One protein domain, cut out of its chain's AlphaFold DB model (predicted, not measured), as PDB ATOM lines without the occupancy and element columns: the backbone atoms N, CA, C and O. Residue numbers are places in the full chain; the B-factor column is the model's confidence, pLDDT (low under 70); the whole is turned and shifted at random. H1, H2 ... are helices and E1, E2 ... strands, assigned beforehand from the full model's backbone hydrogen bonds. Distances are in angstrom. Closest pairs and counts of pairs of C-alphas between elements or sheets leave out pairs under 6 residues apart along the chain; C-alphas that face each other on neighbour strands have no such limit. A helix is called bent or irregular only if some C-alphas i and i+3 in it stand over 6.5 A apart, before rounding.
ATOM      1  N   LEU A 217     143.590  87.754 181.226       95.38
ATOM      2  CA  LEU A 217     142.944  88.822 180.467       95.38
ATOM      3  C   LEU A 217     142.121  88.308 179.274       95.38
ATOM      4  O   LEU A 217     141.713  89.106 178.433       95.38
ATOM      5  N   ASP A 218     141.858  86.995 179.185       92.56
ATOM      6  CA  ASP A 218     141.157  86.365 178.053       92.56
ATOM      7  C   ASP A 218     139.828  87.072 177.724       92.56
ATOM      8  O   ASP A 218     139.530  87.377 176.568       92.56
ATOM      9  N   GLY A 219     139.029  87.379 178.752       90.94
ATOM     10  CA  GLY A 219     137.739  88.053 178.589       90.94
ATOM     11  C   GLY A 219     137.887  89.496 178.104       90.94
ATOM     12  O   GLY A 219     137.184  89.920 177.185       90.94
ATOM     13  N   GLN A 220     138.827  90.239 178.684       94.69
ATOM     14  CA  GLN A 220     139.113  91.622 178.320       94.69
ATOM     15  C   GLN A 220     139.665  91.723 176.889       94.69
ATOM     16  O   GLN A 220     139.263  92.621 176.153       94.69
ATOM     17  N   ILE A 221     140.509  90.775 176.461       94.62
ATOM     18  CA  ILE A 221     141.024  90.668 175.086       94.62
ATOM     19  C   ILE A 221     139.879  90.448 174.095       94.62
ATOM     20  O   ILE A 221     139.799  91.159 173.095       94.62
ATOM     21  N   VAL A 222     138.956  89.525 174.385       92.25
ATOM     22  CA  VAL A 222     137.780  89.276 173.535       92.25
ATOM     23  C   VAL A 222     136.923  90.536 173.389       92.25
ATOM     24  O   VAL A 222     136.516  90.894 172.282       92.25
ATOM     25  N   VAL A 223     136.671  91.248 174.491       91.62
ATOM     26  CA  VAL A 223     135.891  92.494 174.469       91.62
ATOM     27  C   VAL A 223     136.624  93.596 173.701       91.62
ATOM     28  O   VAL A 223     136.014  94.266 172.866       91.62
ATOM     29  N   ALA A 224     137.926  93.780 173.934       92.94
ATOM     30  CA  ALA A 224     138.732  94.768 173.222       92.94
ATOM     31  C   ALA A 224     138.777  94.478 171.710       92.94
ATOM     32  O   ALA A 224     138.591  95.393 170.907       92.94
ATOM     33  N   ALA A 225     138.908  93.208 171.312       92.94
ATOM     34  CA  ALA A 225     138.854  92.784 169.915       92.94
ATOM     35  C   ALA A 225     137.507  93.106 169.253       92.94
ATOM     36  O   ALA A 225     137.490  93.684 168.164       92.94
ATOM     37  N   ALA A 226     136.381  92.834 169.926       90.31
ATOM     38  CA  ALA A 226     135.061  93.222 169.421       90.31
ATOM     39  C   ALA A 226     134.963  94.734 169.179       90.31
ATOM     40  O   ALA A 226     134.449  95.168 168.148       90.31
ATOM     41  N   LEU A 227     135.475  95.548 170.109       90.38
ATOM     42  CA  LEU A 227     135.467  97.003 169.969       90.38
ATOM     43  C   LEU A 227     136.300  97.456 168.766       90.38
ATOM     44  O   LEU A 227     135.817  98.271 167.982       90.38
ATOM     45  N   VAL A 228     137.509  96.916 168.591       92.62
ATOM     46  CA  VAL A 228     138.385  97.227 167.447       92.62
ATOM     47  C   VAL A 228     137.731  96.844 166.123       92.62
ATOM     48  O   VAL A 228     137.722  97.661 165.196       92.62
ATOM     49  N   ALA A 229     137.115  95.658 166.046       91.81
ATOM     50  CA  ALA A 229     136.447  95.136 164.850       91.81
ATOM     51  C   ALA A 229     135.430  96.118 164.239       91.81
ATOM     52  O   ALA A 229     135.221  96.117 163.024       91.81
ATOM     53  N   HIS A 230     134.829  96.987 165.056       88.25
ATOM     54  CA  HIS A 230     133.827  97.952 164.613       88.25
ATOM     55  C   HIS A 230     134.377  99.214 163.943       88.25
ATOM     56  O   HIS A 230     133.643  99.831 163.171       88.25
ATOM     57  N   TRP A 231     135.615  99.633 164.227       89.38
ATOM     58  CA  TRP A 231     136.104 100.947 163.785       89.38
ATOM     59  C   TRP A 231     137.415 100.921 163.008       89.38
ATOM     60  O   TRP A 231     137.685 101.899 162.315       89.38
ATOM     61  N   TRP A 232     138.215  99.852 163.072       91.94
ATOM     62  CA  TRP A 232     139.587  99.875 162.542       91.94
ATOM     63  C   TRP A 232     139.676 100.297 161.068       91.94
ATOM     64  O   TRP A 232     140.556 101.070 160.706       91.94
ATOM     65  N   ARG A 233     138.716  99.883 160.229       92.88
ATOM     66  CA  ARG A 233     138.639 100.259 158.799       92.88
ATOM     67  C   ARG A 233     138.361 101.743 158.552       92.88
ATOM     68  O   ARG A 233     138.529 102.226 157.439       92.88
ATOM     69  N   GLY A 234     137.837 102.431 159.560       91.88
ATOM     70  CA  GLY A 234     137.538 103.856 159.542       91.88
ATOM     71  C   GLY A 234     138.586 104.695 160.267       91.88
ATOM     72  O   GLY A 234     138.320 105.869 160.523       91.88
ATOM     73  N   PHE A 235     139.736 104.122 160.641       93.69
ATOM     74  CA  PHE A 235     140.768 104.861 161.359       93.69
ATOM     75  C   PHE A 235     141.287 106.054 160.545       93.69
ATOM     76  O   PHE A 235     141.734 105.924 159.404       93.69
ATOM     77  N   LYS A 236     141.234 107.235 161.162       91.94
ATOM     78  CA  LYS A 236     141.776 108.481 160.630       91.94
ATOM     79  C   LYS A 236     142.113 109.403 161.796       91.94
ATOM     80  O   LYS A 236     141.288 109.580 162.686       91.94
ATOM     81  N   SER A 237     143.284 110.024 161.747       91.19
ATOM     82  CA  SER A 237     143.660 111.108 162.649       91.19
ATOM     83  C   SER A 237     144.539 112.117 161.910       91.19
ATOM     84  O   SER A 237     145.164 111.782 160.904       91.19
ATOM     85  N   ASP A 238     144.538 113.353 162.388       89.75
ATOM     86  CA  ASP A 238     145.486 114.420 162.062       89.75
ATOM     87  C   ASP A 238     146.232 114.899 163.324       89.75
ATOM     88  O   ASP A 238     147.008 115.853 163.284       89.75
ATOM     89  N   ASP A 239     146.022 114.225 164.460       89.56
ATOM     90  CA  ASP A 239     146.691 114.533 165.712       89.56
ATOM     91  C   ASP A 239     148.040 113.792 165.795       89.56
ATOM     92  O   ASP A 239     148.066 112.560 165.744       89.56
ATOM     93  N   PRO A 240     149.181 114.491 165.957       88.12
ATOM     94  CA  PRO A 240     150.489 113.838 166.000       88.12
ATOM     95  C   PRO A 240     150.647 112.810 167.132       88.12
ATOM     96  O   PRO A 240     151.417 111.863 166.973       88.12
ATOM     97  N   LEU A 241     149.936 112.973 168.260       86.94
ATOM     98  CA  LEU A 241     149.952 111.991 169.345       86.94
ATOM     99  C   LEU A 241     149.273 110.702 168.897       86.94
ATOM    100  O   LEU A 241     149.873 109.637 169.007       86.94
ATOM    101  N   ASP A 242     148.054 110.819 168.373       89.62
ATOM    102  CA  ASP A 242     147.277 109.675 167.895       89.62
ATOM    103  C   ASP A 242     148.014 108.941 166.775       89.62
ATOM    104  O   ASP A 242     148.056 107.717 166.767       89.62
ATOM    105  N   LEU A 243     148.612 109.671 165.830       91.44
ATOM    106  CA  LEU A 243     149.345 109.071 164.715       91.44
ATOM    107  C   LEU A 243     150.557 108.275 165.199       91.44
ATOM    108  O   LEU A 243     150.774 107.144 164.768       91.44
ATOM    109  N   GLY A 244     151.334 108.843 166.117       88.94
ATOM    110  CA  GLY A 244     152.489 108.160 166.676       88.94
ATOM    111  C   GLY A 244     152.128 106.963 167.551       88.94
ATOM    112  O   GLY A 244     152.755 105.911 167.440       88.94
ATOM    113  N   GLU A 245     151.080 107.084 168.366       89.25
ATOM    114  CA  GLU A 245     150.579 105.969 169.165       89.25
ATOM    115  C   GLU A 245     149.984 104.870 168.275       89.25
ATOM    116  O   GLU A 245     150.231 103.697 168.519       89.25
ATOM    117  N   ALA A 246     149.275 105.215 167.197       92.56
ATOM    118  CA  ALA A 246     148.756 104.247 166.233       92.56
ATOM    119  C   ALA A 246     149.876 103.420 165.586       92.56
ATOM    120  O   ALA A 246     149.763 102.199 165.500       92.56
ATOM    121  N   LEU A 247     150.973 104.067 165.181       91.31
ATOM    122  CA  LEU A 247     152.164 103.384 164.666       91.31
ATOM    123  C   LEU A 247     152.809 102.498 165.741       91.31
ATOM    124  O   LEU A 247     153.127 101.335 165.482       91.31
ATOM    125  N   TRP A 248     152.941 103.010 166.970       89.19
ATOM    126  CA  TRP A 248     153.459 102.234 168.096       89.19
ATOM    127  C   TRP A 248     152.548 101.053 168.480       89.19
ATOM    128  O   TRP A 248     153.030 100.018 168.906       89.19
ATOM    129  N   LEU A 249     151.237 101.132 168.309       91.69
ATOM    130  CA  LEU A 249     150.361  99.990 168.569       91.69
ATOM    131  C   LEU A 249     150.423  98.972 167.433       91.69
ATOM    132  O   LEU A 249     150.503  97.768 167.672       91.69
ATOM    133  N   ALA A 250     150.403  99.455 166.192       92.12
ATOM    134  CA  ALA A 250     150.322  98.607 165.017       92.12
ATOM    135  C   ALA A 250     151.583  97.764 164.779       92.12
ATOM    136  O   ALA A 250     151.458  96.625 164.332       92.12
ATOM    137  N   HIS A 251     152.780  98.276 165.095       87.62
ATOM    138  CA  HIS A 251     154.026  97.556 164.791       87.62
ATOM    139  C   HIS A 251     154.142  96.193 165.492       87.62
ATOM    140  O   HIS A 251     154.845  95.321 164.996       87.62
ATOM    141  N   TRP A 252     153.438  95.981 166.608       87.12
ATOM    142  CA  TRP A 252     153.472  94.711 167.337       87.12
ATOM    143  C   TRP A 252     152.838  93.543 166.574       87.12
ATOM    144  O   TRP A 252     153.218  92.398 166.808       87.12
ATOM    145  N   PHE A 253     151.883  93.819 165.679       88.06
ATOM    146  CA  PHE A 253     151.100  92.783 164.992       88.06
ATOM    147  C   PHE A 253     151.005  92.974 163.470       88.06
ATOM    148  O   PHE A 253     150.350  92.171 162.805       88.06
ATOM    149  N   ALA A 254     151.645  94.002 162.901       82.56
ATOM    150  CA  ALA A 254     151.697  94.233 161.457       82.56
ATOM    151  C   ALA A 254     152.399  93.077 160.710       82.56
ATOM    152  O   ALA A 254     153.389  92.517 161.186       82.56
ATOM    153  N   SER A 255     151.926  92.735 159.507       69.69
ATOM    154  CA  SER A 255     152.311  91.515 158.769       69.69
ATOM    155  C   SER A 255     153.764  91.501 158.256       69.69
ATOM    156  O   SER A 255     154.216  90.496 157.704       69.69
ATOM    157  N   GLY A 256     154.504  92.604 158.409       57.19
ATOM    158  CA  GLY A 256     155.841  92.815 157.842       57.19
ATOM    159  C   GLY A 256     157.028  92.550 158.772       57.19
ATOM    160  O   GLY A 256     158.163  92.759 158.348       57.19
ATOM    161  N   ASP A 257     156.808  92.111 160.016       49.62
ATOM    162  CA  ASP A 257     157.869  92.063 161.023       49.62
ATOM    163  C   ASP A 257     158.328  90.624 161.337       49.62
ATOM    164  O   ASP A 257     157.655  89.851 162.014       49.62
ATOM    165  N   ALA A 258     159.514  90.261 160.834       38.06
ATOM    166  CA  ALA A 258     160.085  88.905 160.761       38.06
ATOM    167  C   ALA A 258     160.457  88.229 162.110       38.06
ATOM    168  O   ALA A 258     161.329  87.362 162.142       38.06
ATOM    169  N   GLY A 259     159.845  88.630 163.228       39.94
ATOM    170  CA  GLY A 259     160.181  88.150 164.577       39.94
ATOM    171  C   GLY A 259     159.079  87.377 165.304       39.94
ATOM    172  O   GLY A 259     159.390  86.658 166.249       39.94
ATOM    173  N   HIS A 260     157.817  87.479 164.878       41.41
ATOM    174  CA  HIS A 260     156.726  86.680 165.442       41.41
ATOM    175  C   HIS A 260     156.301  85.615 164.424       41.41
ATOM    176  O   HIS A 260     156.248  85.917 163.229       41.41
ATOM    177  N   PRO A 261     156.000  84.367 164.840       34.81
ATOM    178  CA  PRO A 261     155.342  83.423 163.950       34.81
ATOM    179  C   PRO A 261     154.112  84.116 163.373       34.81
ATOM    180  O   PRO A 261     153.359  84.725 164.128       34.81
ATOM    181  N   HIS A 262     153.926  84.046 162.055       41.59
ATOM    182  CA  HIS A 262     152.703  84.481 161.391       41.59
ATOM    183  C   HIS A 262     151.524  83.659 161.929       41.59
ATOM    184  O   HIS A 262     151.120  82.653 161.349       41.59
ATOM    185  N   THR A 263     150.993  84.044 163.079       39.00
ATOM    186  CA  THR A 263     149.692  83.610 163.550       39.00
ATOM    187  C   THR A 263     148.734  84.697 163.127       39.00
ATOM    188  O   THR A 263     148.723  85.776 163.709       39.00
ATOM    189  N   HIS A 264     147.933  84.419 162.098       43.47
ATOM    190  CA  HIS A 264     146.652  85.093 161.948       43.47
ATOM    191  C   HIS A 264     145.885  84.845 163.249       43.47
ATOM    192  O   HIS A 264     145.303  83.776 163.444       43.47
ATOM    193  N   THR A 265     145.985  85.777 164.196       47.12
ATOM    194  CA  THR A 265     145.305  85.663 165.482       47.12
ATOM    195  C   THR A 265     143.856  86.055 165.253       47.12
ATOM    196  O   THR A 265     143.452  87.187 165.516       47.12
ATOM    197  N   HIS A 266     143.086  85.113 164.711       49.09
ATOM    198  CA  HIS A 266     141.635  85.201 164.639       49.09
ATOM    199  C   HIS A 266     141.106  85.269 166.066       49.09
ATOM    200  O   HIS A 266     141.074  84.273 166.795       49.09
ATOM    201  N   THR A 267     140.759  86.477 166.501       55.28
ATOM    202  CA  THR A 267     140.138  86.664 167.808       55.28
ATOM    203  C   THR A 267     138.636  86.591 167.603       55.28
ATOM    204  O   THR A 267     138.007  87.560 167.179       55.28
ATOM    205  N   HIS A 268     138.065  85.420 167.881       48.09
ATOM    206  CA  HIS A 268     136.625  85.201 167.815       48.09
ATOM    207  C   HIS A 268     135.942  85.961 168.952       48.09
ATOM    208  O   HIS A 268     136.055  85.580 170.121       48.09
ATOM    209  N   ALA A 269     135.228  87.037 168.621       43.88
ATOM    210  CA  ALA A 269     134.486  87.805 169.606       43.88
ATOM    211  C   ALA A 269     132.970  87.625 169.449       43.88
ATOM    212  O   ALA A 269     132.389  87.898 168.395       43.88
ATOM    213  N   ALA A 270     132.317  87.186 170.529       39.75
ATOM    214  CA  ALA A 270     130.870  87.289 170.673       39.75
ATOM    215  C   ALA A 270     130.512  88.710 171.138       39.75
ATOM    216  O   ALA A 270     131.211  89.287 171.973       39.75
ATOM    217  N   ALA A 271     129.419  89.273 170.620       41.81
ATOM    218  CA  ALA A 271     128.933  90.578 171.068       41.81
ATOM    219  C   ALA A 271     128.697  90.576 172.598       41.81
ATOM    220  O   ALA A 271     128.112  89.618 173.113       41.81
ATOM    221  N   PRO A 272     129.130  91.614 173.341       41.59
ATOM    222  CA  PRO A 272     128.915  91.672 174.783       41.59
ATOM    223  C   PRO A 272     127.414  91.800 175.094       41.59
ATOM    224  O   PRO A 272     126.773  92.766 174.680       41.59
ATOM    225  N   GLU A 273     126.851  90.838 175.830       40.03
ATOM    226  CA  GLU A 273     125.463  90.897 176.308       40.03
ATOM    227  C   GLU A 273     125.350  91.620 177.658       40.03
ATOM    228  O   GLU A 273     126.212  91.524 178.536       40.03
ATOM    229  N   CYS A 274     124.243  92.346 177.840       38.09
ATOM    230  CA  CYS A 274     123.946  93.085 179.061       38.09
ATOM    231  C   CYS A 274     123.497  92.160 180.203       38.09
ATOM    232  O   CYS A 274     122.307  91.928 180.401       38.09
ATOM    233  N   GLY A 275     124.456  91.706 181.010       34.34
ATOM    234  CA  GLY A 275     124.210  91.189 182.357       34.34
ATOM    235  C   GLY A 275     124.204  92.315 183.396       34.34
ATOM    236  O   GLY A 275     125.187  93.045 183.551       34.34
ATOM    237  N   GLY A 276     123.093  92.483 184.113       36.50
ATOM    238  CA  GLY A 276     123.015  93.363 185.277       36.50
ATOM    239  C   GLY A 276     123.819  92.788 186.443       36.50
ATOM    240  O   GLY A 276     123.394  91.818 187.058       36.50
ATOM    241  N   GLY A 277     124.954  93.418 186.753       35.22
ATOM    242  CA  GLY A 277     125.776  93.129 187.931       35.22
ATOM    243  C   GLY A 277     127.000  92.258 187.640       35.22
ATOM    244  O   GLY A 277     126.856  91.083 187.350       35.22
ATOM    245  N   GLY A 278     128.186  92.873 187.765       40.94
ATOM    246  CA  GLY A 278     129.492  92.252 188.028       40.94
ATOM    247  C   GLY A 278     129.882  91.022 187.201       40.94
ATOM    248  O   GLY A 278     129.429  89.921 187.485       40.94
ATOM    249  N   VAL A 279     130.870  91.204 186.319       37.62
ATOM    250  CA  VAL A 279     131.530  90.194 185.467       37.62
ATOM    251  C   VAL A 279     130.797  89.933 184.145       37.62
ATOM    252  O   VAL A 279     129.793  89.226 184.079       37.62
ATOM    253  N   LEU A 280     131.352  90.486 183.062       41.88
ATOM    254  CA  LEU A 280     130.986  90.148 181.687       41.88
ATOM    255  C   LEU A 280     131.425  88.698 181.413       41.88
ATOM    256  O   LEU A 280     132.582  88.433 181.105       41.88
ATOM    257  N   ARG A 281     130.511  87.731 181.554       38.00
ATOM    258  CA  ARG A 281     130.719  86.353 181.080       38.00
ATOM    259  C   ARG A 281     129.994  86.169 179.755       38.00
ATOM    260  O   ARG A 281     128.774  86.288 179.697       38.00
ATOM    261  N   GLY A 282     130.743  85.872 178.697       36.91
ATOM    262  CA  GLY A 282     130.182  85.616 177.374       36.91
ATOM    263  C   GLY A 282     129.393  84.308 177.328       36.91
ATOM    264  O   GLY A 282     129.945  83.248 177.627       36.91
ATOM    265  N   ARG A 283     128.116  84.376 176.926       38.50
ATOM    266  CA  ARG A 283     127.420  83.306 176.188       38.50
ATOM    267  C   ARG A 283     126.060  83.778 175.656       38.50
ATOM    268  O   ARG A 283     125.087  83.807 176.395       38.50
ATOM    269  N   GLY A 284     126.011  84.030 174.350       34.78
ATOM    270  CA  GLY A 284     124.800  84.207 173.541       34.78
ATOM    271  C   GLY A 284     125.168  84.214 172.048       34.78
ATOM    272  O   GLY A 284     126.330  84.488 171.730       34.78
ATOM    273  N   PRO A 285     124.258  83.854 171.116       34.88
ATOM    274  CA  PRO A 285     124.563  83.728 169.692       34.88
ATOM    275  C   PRO A 285     124.594  85.120 169.039       34.88
ATOM    276  O   PRO A 285     123.711  85.497 168.271       34.88
ATOM    277  N   GLY A 286     125.602  85.913 169.394       41.97
ATOM    278  CA  GLY A 286     125.937  87.170 168.740       41.97
ATOM    279  C   GLY A 286     126.753  86.898 167.480       41.97
ATOM    280  O   GLY A 286     127.593  86.004 167.463       41.97
ATOM    281  N   ARG A 287     126.486  87.663 166.421       44.16
ATOM    282  CA  ARG A 287     127.218  87.640 165.147       44.16
ATOM    283  C   ARG A 287     128.726  87.652 165.430       44.16
ATOM    284  O   ARG A 287     129.219  88.613 166.009       44.16
ATOM    285  N   GLU A 288     129.410  86.575 165.066       47.62
ATOM    286  CA  GLU A 288     130.845  86.398 165.280       47.62
ATOM    287  C   GLU A 288     131.596  87.514 164.544       47.62
ATOM    288  O   GLU A 288     131.540  87.614 163.315       47.62
ATOM    289  N   LEU A 289     132.201  88.430 165.302       59.97
ATOM    290  CA  LEU A 289     133.069  89.463 164.751       59.97
ATOM    291  C   LEU A 289     134.476  88.888 164.760       59.97
ATOM    292  O   LEU A 289     135.156  88.918 165.782       59.97
ATOM    293  N   ASP A 290     134.868  88.312 163.632       74.19
ATOM    294  CA  ASP A 290     136.232  87.846 163.433       74.19
ATOM    295  C   ASP A 290     137.135  89.057 163.152       74.19
ATOM    296  O   ASP A 290     136.966  89.765 162.149       74.19
ATOM    297  N   LEU A 291     138.041  89.348 164.086       88.00
ATOM    298  CA  LEU A 291     139.083  90.355 163.918       88.00
ATOM    299  C   LEU A 291     140.375  89.654 163.501       88.00
ATOM    300  O   LEU A 291     141.013  88.994 164.319       88.00
ATOM    301  N   ASP A 292     140.798  89.885 162.259       91.38
ATOM    302  CA  ASP A 292     142.194  89.697 161.870       91.38
ATOM    303  C   ASP A 292     142.995  90.907 162.367       91.38
ATOM    304  O   ASP A 292     142.966  91.988 161.763       91.38
ATOM    305  N   LEU A 293     143.660  90.733 163.512       89.81
ATOM    306  CA  LEU A 293     144.414  91.800 164.163       89.81
ATOM    307  C   LEU A 293     145.567  92.297 163.288       89.81
ATOM    308  O   LEU A 293     145.802  93.501 163.244       89.81
ATOM    309  N   SER A 294     146.236  91.413 162.545       89.81
ATOM    310  CA  SER A 294     147.341  91.816 161.672       89.81
ATOM    311  C   SER A 294     146.852  92.706 160.538       89.81
ATOM    312  O   SER A 294     147.386  93.796 160.346       89.81
ATOM    313  N   SER A 295     145.755  92.324 159.874       92.12
ATOM    314  CA  SER A 295     145.112  93.181 158.868       92.12
ATOM    315  C   SER A 295     144.659  94.530 159.440       92.12
ATOM    316  O   SER A 295     144.746  95.559 158.762       92.12
ATOM    317  N   ALA A 296     144.152  94.545 160.678       93.19
ATOM    318  CA  ALA A 296     143.748  95.779 161.343       93.19
ATOM    319  C   ALA A 296     144.952  96.687 161.645       93.19
ATOM    320  O   ALA A 296     144.900  97.880 161.346       93.19
ATOM    321  N   CYS A 297     146.040  96.127 162.174       93.56
ATOM    322  CA  CYS A 297     147.282  96.841 162.451       93.56
ATOM    323  C   CYS A 297     147.942  97.367 161.171       93.56
ATOM    324  O   CYS A 297     148.291  98.543 161.132       93.56
ATOM    325  N   ASP A 298     148.024  96.569 160.102       92.06
ATOM    326  CA  ASP A 298     148.549  97.017 158.803       92.06
ATOM    327  C   ASP A 298     147.768  98.223 158.266       92.06
ATOM    328  O   ASP A 298     148.345  99.213 157.811       92.06
ATOM    329  N   HIS A 299     146.436  98.173 158.356       94.81
ATOM    330  CA  HIS A 299     145.587  99.277 157.924       94.81
ATOM    331  C   HIS A 299     145.767 100.524 158.792       94.81
ATOM    332  O   HIS A 299     145.922 101.620 158.258       94.81
ATOM    333  N   VAL A 300     145.762 100.375 160.120       94.69
ATOM    334  CA  VAL A 300     145.975 101.489 161.054       94.69
ATOM    335  C   VAL A 300     147.348 102.126 160.831       94.69
ATOM    336  O   VAL A 300     147.428 103.351 160.752       94.69
ATOM    337  N   ALA A 301     148.401 101.325 160.639       93.06
ATOM    338  CA  ALA A 301     149.741 101.811 160.324       93.06
ATOM    339  C   ALA A 301     149.766 102.597 159.008       93.06
ATOM    340  O   ALA A 301     150.250 103.727 158.987       93.06
ATOM    341  N   ALA A 302     149.193 102.053 157.929       93.94
ATOM    342  CA  ALA A 302     149.129 102.741 156.639       93.94
ATOM    343  C   ALA A 302     148.396 104.088 156.748       93.94
ATOM    344  O   ALA A 302     148.906 105.123 156.319       93.94
ATOM    345  N   ARG A 303     147.229 104.104 157.405       95.56
ATOM    346  CA  ARG A 303     146.449 105.325 157.648       95.56
ATOM    347  C   ARG A 303     147.198 106.345 158.508       95.56
ATOM    348  O   ARG A 303     147.048 107.545 158.271       95.56
ATOM    349  N   ALA A 304     147.962 105.886 159.497       93.12
ATOM    350  CA  ALA A 304     148.764 106.747 160.356       93.12
ATOM    351  C   ALA A 304     149.963 107.352 159.605       93.12
ATOM    352  O   ALA A 304     150.224 108.547 159.741       93.12
ATOM    353  N   LEU A 305     150.644 106.570 158.759       91.81
ATOM    354  CA  LEU A 305     151.716 107.065 157.888       91.81
ATOM    355  C   LEU A 305     151.203 108.135 156.923       91.81
ATOM    356  O   LEU A 305     151.798 109.205 156.842       91.81
ATOM    357  N   GLU A 306     150.061 107.905 156.272       93.25
ATOM    358  CA  GLU A 306     149.439 108.919 155.411       93.25
ATOM    359  C   GLU A 306     149.102 110.211 156.175       93.25
ATOM    360  O   GLU A 306     149.300 111.314 155.665       93.25
ATOM    361  N   GLY A 307     148.593 110.096 157.409       92.25
ATOM    362  CA  GLY A 307     148.330 111.256 158.263       92.25
ATOM    363  C   GLY A 307     149.608 112.028 158.600       92.25
ATOM    364  O   GLY A 307     149.628 113.257 158.545       92.25
ATOM    365  N   LEU A 308     150.698 111.311 158.887       89.50
ATOM    366  CA  LEU A 308     152.001 111.903 159.185       89.50
ATOM    367  C   LEU A 308     152.619 112.593 157.956       89.50
ATOM    368  O   LEU A 308     153.150 113.698 158.081       89.50
ATOM    369  N   GLU A 309     152.509 111.984 156.773       89.94
ATOM    370  CA  GLU A 309     152.891 112.605 155.498       89.94
ATOM    371  C   GLU A 309     152.096 113.892 155.247       89.94
ATOM    372  O   GLU A 309     152.678 114.910 154.863       89.94
ATOM    373  N   GLY A 310     150.791 113.881 155.540       92.44
ATOM    374  CA  GLY A 310     149.933 115.064 155.493       92.44
ATOM    375  C   GLY A 310     150.446 116.192 156.388       92.44
ATOM    376  O   GLY A 310     150.663 117.306 155.913       92.44
ATOM    377  N   LEU A 311     150.754 115.896 157.656       90.12
ATOM    378  CA  LEU A 311     151.335 116.874 158.585       90.12
ATOM    379  C   LEU A 311     152.665 117.455 158.082       90.12
ATOM    380  O   LEU A 311     152.947 118.640 158.294       90.12
ATOM    381  N   TRP A 312     153.487 116.639 157.417       87.81
ATOM    382  CA  TRP A 312     154.738 117.096 156.818       87.81
ATOM    383  C   TRP A 312     154.490 118.038 155.636       87.81
ATOM    384  O   TRP A 312     155.075 119.122 155.581       87.81
ATOM    385  N   GLY A 313     153.584 117.659 154.731       91.00
ATOM    386  CA  GLY A 313     153.193 118.462 153.571       91.00
ATOM    387  C   GLY A 313     152.545 119.797 153.948       91.00
ATOM    388  O   GLY A 313     152.797 120.812 153.302       91.00
ATOM    389  N   GLU A 314     151.775 119.823 155.036       92.88
ATOM    390  CA  GLU A 314     151.152 121.034 155.591       92.88
ATOM    391  C   GLU A 314     152.119 121.889 156.430       92.88
ATOM    392  O   GLU A 314     151.767 122.975 156.900       92.88
ATOM    393  N   GLY A 315     153.356 121.426 156.627       89.75
ATOM    394  CA  GLY A 315     154.391 122.166 157.340       89.75
ATOM    395  C   GLY A 315     154.178 122.242 158.853       89.75
ATOM    396  O   GLY A 315     154.742 123.136 159.487       89.75
ATOM    397  N   TYR A 316     153.417 121.318 159.459       89.31
ATOM    398  CA  TYR A 316     153.208 121.253 160.915       89.31
ATOM    399  C   TYR A 316     154.540 121.292 161.678       89.31
ATOM    400  O   TYR A 316     154.753 122.145 162.542       89.31
ATOM    401  N   PHE A 317     155.492 120.443 161.281       85.00
ATOM    402  CA  PHE A 317     156.811 120.339 161.916       85.00
ATOM    403  C   PHE A 317     157.757 121.506 161.592       85.00
ATOM    404  O   PHE A 317     158.837 121.605 162.173       85.00
ATOM    405  N   SER A 318     157.351 122.414 160.702       87.44
ATOM    406  CA  SER A 318     158.051 123.679 160.442       87.44
ATOM    407  C   SER A 318     157.477 124.845 161.253       87.44
ATOM    408  O   SER A 318     158.047 125.937 161.254       87.44
ATOM    409  N   GLN A 319     156.359 124.647 161.961       88.38
ATOM    410  CA  GLN A 319     155.773 125.691 162.798       88.38
ATOM    411  C   GLN A 319     156.648 125.987 164.033       88.38
ATOM    412  O   GLN A 319     157.394 125.116 164.499       88.38
ATOM    413  N   PRO A 320     156.543 127.200 164.615       87.38
ATOM    414  CA  PRO A 320     157.227 127.537 165.861       87.38
ATOM    415  C   PRO A 320     156.824 126.612 167.017       87.38
ATOM    416  O   PRO A 320     155.661 126.219 167.119       87.38
ATOM    417  N   LEU A 321     157.746 126.357 167.954       81.12
ATOM    418  CA  LEU A 321     157.495 125.522 169.142       81.12
ATOM    419  C   LEU A 321     156.298 125.997 169.980       81.12
ATOM    420  O   LEU A 321     155.617 125.192 170.593       81.12
ATOM    421  N   SER A 322     155.968 127.291 169.966       81.19
ATOM    422  CA  SER A 322     154.783 127.813 170.662       81.19
ATOM    423  C   SER A 322     153.450 127.303 170.094       81.19
ATOM    424  O   SER A 322     152.413 127.485 170.725       81.19
ATOM    425  N   ARG A 323     153.456 126.721 168.889       79.62
ATOM    426  CA  ARG A 323     152.289 126.121 168.223       79.62
ATOM    427  C   ARG A 323     152.336 124.594 168.201       79.62
ATOM    428  O   ARG A 323     151.387 123.963 167.746       79.62
ATOM    429  N   ARG A 324     153.422 124.001 168.699       81.88
ATOM    430  CA  ARG A 324     153.666 122.560 168.709       81.88
ATOM    431  C   ARG A 324     153.754 122.103 170.152       81.88
ATOM    432  O   ARG A 324     154.580 122.566 170.931       81.88
ATOM    433  N   LEU A 325     152.852 121.215 170.539       74.88
ATOM    434  CA  LEU A 325     152.833 120.703 171.899       74.88
ATOM    435  C   LEU A 325     153.816 119.541 171.972       74.88
ATOM    436  O   LEU A 325     153.567 118.504 171.367       74.88
ATOM    437  N   GLY A 326     154.902 119.696 172.733       72.62
ATOM    438  CA  GLY A 326     155.961 118.683 172.817       72.62
ATOM    439  C   GLY A 326     155.463 117.281 173.188       72.62
ATOM    440  O   GLY A 326     156.028 116.299 172.729       72.62
ATOM    441  N   PHE A 327     154.360 117.161 173.941       70.12
ATOM    442  CA  PHE A 327     153.749 115.855 174.228       70.12
ATOM    443  C   PHE A 327     153.160 115.171 172.983       70.12
ATOM    444  O   PHE A 327     153.199 113.948 172.898       70.12
ATOM    445  N   ARG A 328     152.614 115.938 172.027       73.38
ATOM    446  CA  ARG A 328     152.081 115.397 170.766       73.38
ATOM    447  C   ARG A 328     153.206 114.946 169.855       73.38
ATOM    448  O   ARG A 328     153.121 113.900 169.230       73.38
ATOM    449  N   GLU A 329     154.282 115.720 169.833       73.62
ATOM    450  CA  GLU A 329     155.467 115.386 169.047       73.62
ATOM    451  C   GLU A 329     156.197 114.172 169.604       73.62
ATOM    452  O   GLU A 329     156.637 113.329 168.831       73.62
ATOM    453  N   LEU A 330     156.261 114.046 170.936       67.94
ATOM    454  CA  LEU A 330     156.742 112.832 171.585       67.94
ATOM    455  C   LEU A 330     155.949 111.622 171.083       67.94
ATOM    456  O   LEU A 330     156.558 110.655 170.646       67.94
ATOM    457  N   GLY A 331     154.615 111.721 171.059       63.75
ATOM    458  CA  GLY A 331     153.735 110.734 170.435       63.75
ATOM    459  C   GLY A 331     154.219 110.310 169.052       63.75
ATOM    460  O   GLY A 331     154.593 109.156 168.865       63.75
ATOM    461  N   ALA A 332     154.314 111.264 168.122       61.31
ATOM    462  CA  ALA A 332     154.804 111.028 166.761       61.31
ATOM    463  C   ALA A 332     156.185 110.343 166.724       61.31
ATOM    464  O   ALA A 332     156.399 109.442 165.919       61.31
ATOM    465  N   THR A 333     157.112 110.716 167.613       61.41
ATOM    466  CA  THR A 333     158.445 110.087 167.674       61.41
ATOM    467  C   THR A 333     158.429 108.645 168.190       61.41
ATOM    468  O   THR A 333     159.263 107.853 167.753       61.41
ATOM    469  N   LEU A 334     157.475 108.265 169.052       60.16
ATOM    470  CA  LEU A 334     157.349 106.889 169.559       60.16
ATOM    471  C   LEU A 334     157.049 105.890 168.440       60.16
ATOM    472  O   LEU A 334     157.585 104.786 168.432       60.16
ATOM    473  N   GLY A 335     156.216 106.282 167.480       54.72
ATOM    474  CA  GLY A 335     155.818 105.423 166.368       54.72
ATOM    475  C   GLY A 335     156.909 105.177 165.323       54.72
ATOM    476  O   GLY A 335     156.837 104.199 164.588       54.72
ATOM    477  N   VAL A 336     157.913 106.055 165.240       50.38
ATOM    478  CA  VAL A 336     158.896 106.056 164.142       50.38
ATOM    479  C   VAL A 336     160.188 105.303 164.504       50.38
ATOM    480  O   VAL A 336     160.907 104.897 163.593       50.38
ATOM    481  N   GLN A 337     160.504 105.088 165.797       47.06
ATOM    482  CA  GLN A 337     161.796 104.504 166.220       47.06
ATOM    483  C   GLN A 337     161.808 103.644 167.507       47.06
ATOM    484  O   GLN A 337     162.895 103.336 167.995       47.06
ATOM    485  N   VAL A 338     160.680 103.231 168.099       42.91
ATOM    486  CA  VAL A 338     160.761 102.396 169.319       42.91
ATOM    487  C   VAL A 338     161.264 100.987 168.980       42.91
ATOM    488  O   VAL A 338     160.598 100.211 168.301       42.91
ATOM    489  N   ALA A 339     162.473 100.692 169.465       37.19
ATOM    490  CA  ALA A 339     163.116  99.391 169.389       37.19
ATOM    491  C   ALA A 339     162.291  98.330 170.128       37.19
ATOM    492  O   ALA A 339     161.777  98.563 171.225       37.19
ATOM    493  N   LYS A 340     162.197  97.149 169.516       40.56
ATOM    494  CA  LYS A 340     161.593  95.970 170.130       40.56
ATOM    495  C   LYS A 340     162.383  95.595 171.384       40.56
ATOM    496  O   LYS A 340     163.605  95.467 171.297       40.56
ATOM    497  N   PRO A 341     161.727  95.333 172.521       37.88
ATOM    498  CA  PRO A 341     162.316  94.484 173.537       37.88
ATOM    499  C   PRO A 341     162.629  93.137 172.889       37.88
ATOM    500  O   PRO A 341     161.823  92.606 172.119       37.88
ATOM    501  N   SER A 342     163.794  92.585 173.198       34.09
ATOM    502  CA  SER A 342     164.101  91.185 172.931       34.09
ATOM    503  C   SER A 342     163.129  90.331 173.757       34.09
ATOM    504  O   SER A 342     163.380  90.103 174.939       34.09
ATOM    505  N   LEU A 343     161.977  89.963 173.185       39.34
ATOM    506  CA  LEU A 343     161.014  89.046 173.809       39.34
ATOM    507  C   LEU A 343     161.435  87.588 173.645       39.34
ATOM    508  O   LEU A 343     161.972  87.248 172.564       39.34
TER     509      LEU A 343
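Overview. This is residues 217 to 343 of the 343 residues of an uncharacterized protein of Monoraphidium neglectum (UniProt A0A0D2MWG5). One long helix, H3, runs along much of a loose domain; at its first end a small two-stranded hairpin, E1 and E2, has H1 packed on it, and farther along H2 packs between H3 and H4. Long loops extend the shape at both ends, and residues 318 to 323 stick out. The printed part has 127 residues, with four named helices and two named strands in the order H1 H2 E1 E2 H3 H4. The sheet, in the order E1 - E2, is antiparallel, and the class is mostly helix. The whole is loose, with a radius of gyration of the C-alphas of 17.6 A and spans of 54 by 36 by 24 A.

Arrangement. E1, residues 266 to 269, and E2, residues 289 to 292, form an antiparallel hairpin at 156 degrees; N 289 and O 269 are 3.1 A apart, and N 267 and O 291 are 3.3 A apart, both within hydrogen-bond range. H1, residues 218 to 229, has its closest C-alphas to E1 at Val 222 and Ala 269, 5.3 A apart, and to E2 at Ala 229 and Leu 291, 5.5 A apart. A tight link joins E2 to H3, residues 293 to 313. H1 and H3 are near each other, with 5 pairs of C-alphas within 10 A. H2, residues 240 to 250, touches H3 at a shallow tilt of 28 degrees, opposite ways; their closest C-alphas are those of Ala 250 and Cys 297, 4.4 A apart. H2 touches H4, residues 326 to 337, at a shallow tilt of 30 degrees, the same way; their closest C-alphas are those of Gly 244 and Ala 332, 3.7 A apart. H1 and H4 are apart. In H1, H2 and H3 every O i to N i+4 pair is within hydrogen-bond range; in H4, 5 of 8 are.

Along the chain. E1 measures 9.1 A and E2 9.6 A from first to last C-alpha. H3 measures 30.0 A, from C-alpha 293 at (144.414, 91.800, 164.163) to C-alpha 313 at (153.193, 118.462, 153.571). H1 measures 16.5 A and begins with C-alpha 218 at (141.157, 86.365, 178.053). H2 measures 15.3 A. H4 measures 16.7 A and ends with C-alpha 337 at (161.796, 104.504, 166.220); it is neither bent nor irregular, but only just: C-alphas 334 and 337 are 6.1 A apart.

Size, cuts and confidence. The two C-alphas farthest apart are those of Pro 285 and Pro 320, 54.8 A. The printed part has no cut. The links H2 to E1, E1 to E2 and H3 to H4 are long, with 15, 19 and 12 residues. Mean pLDDT of the printed part is 72.0; residues 255 to 289 and 330 to 343 are under 70.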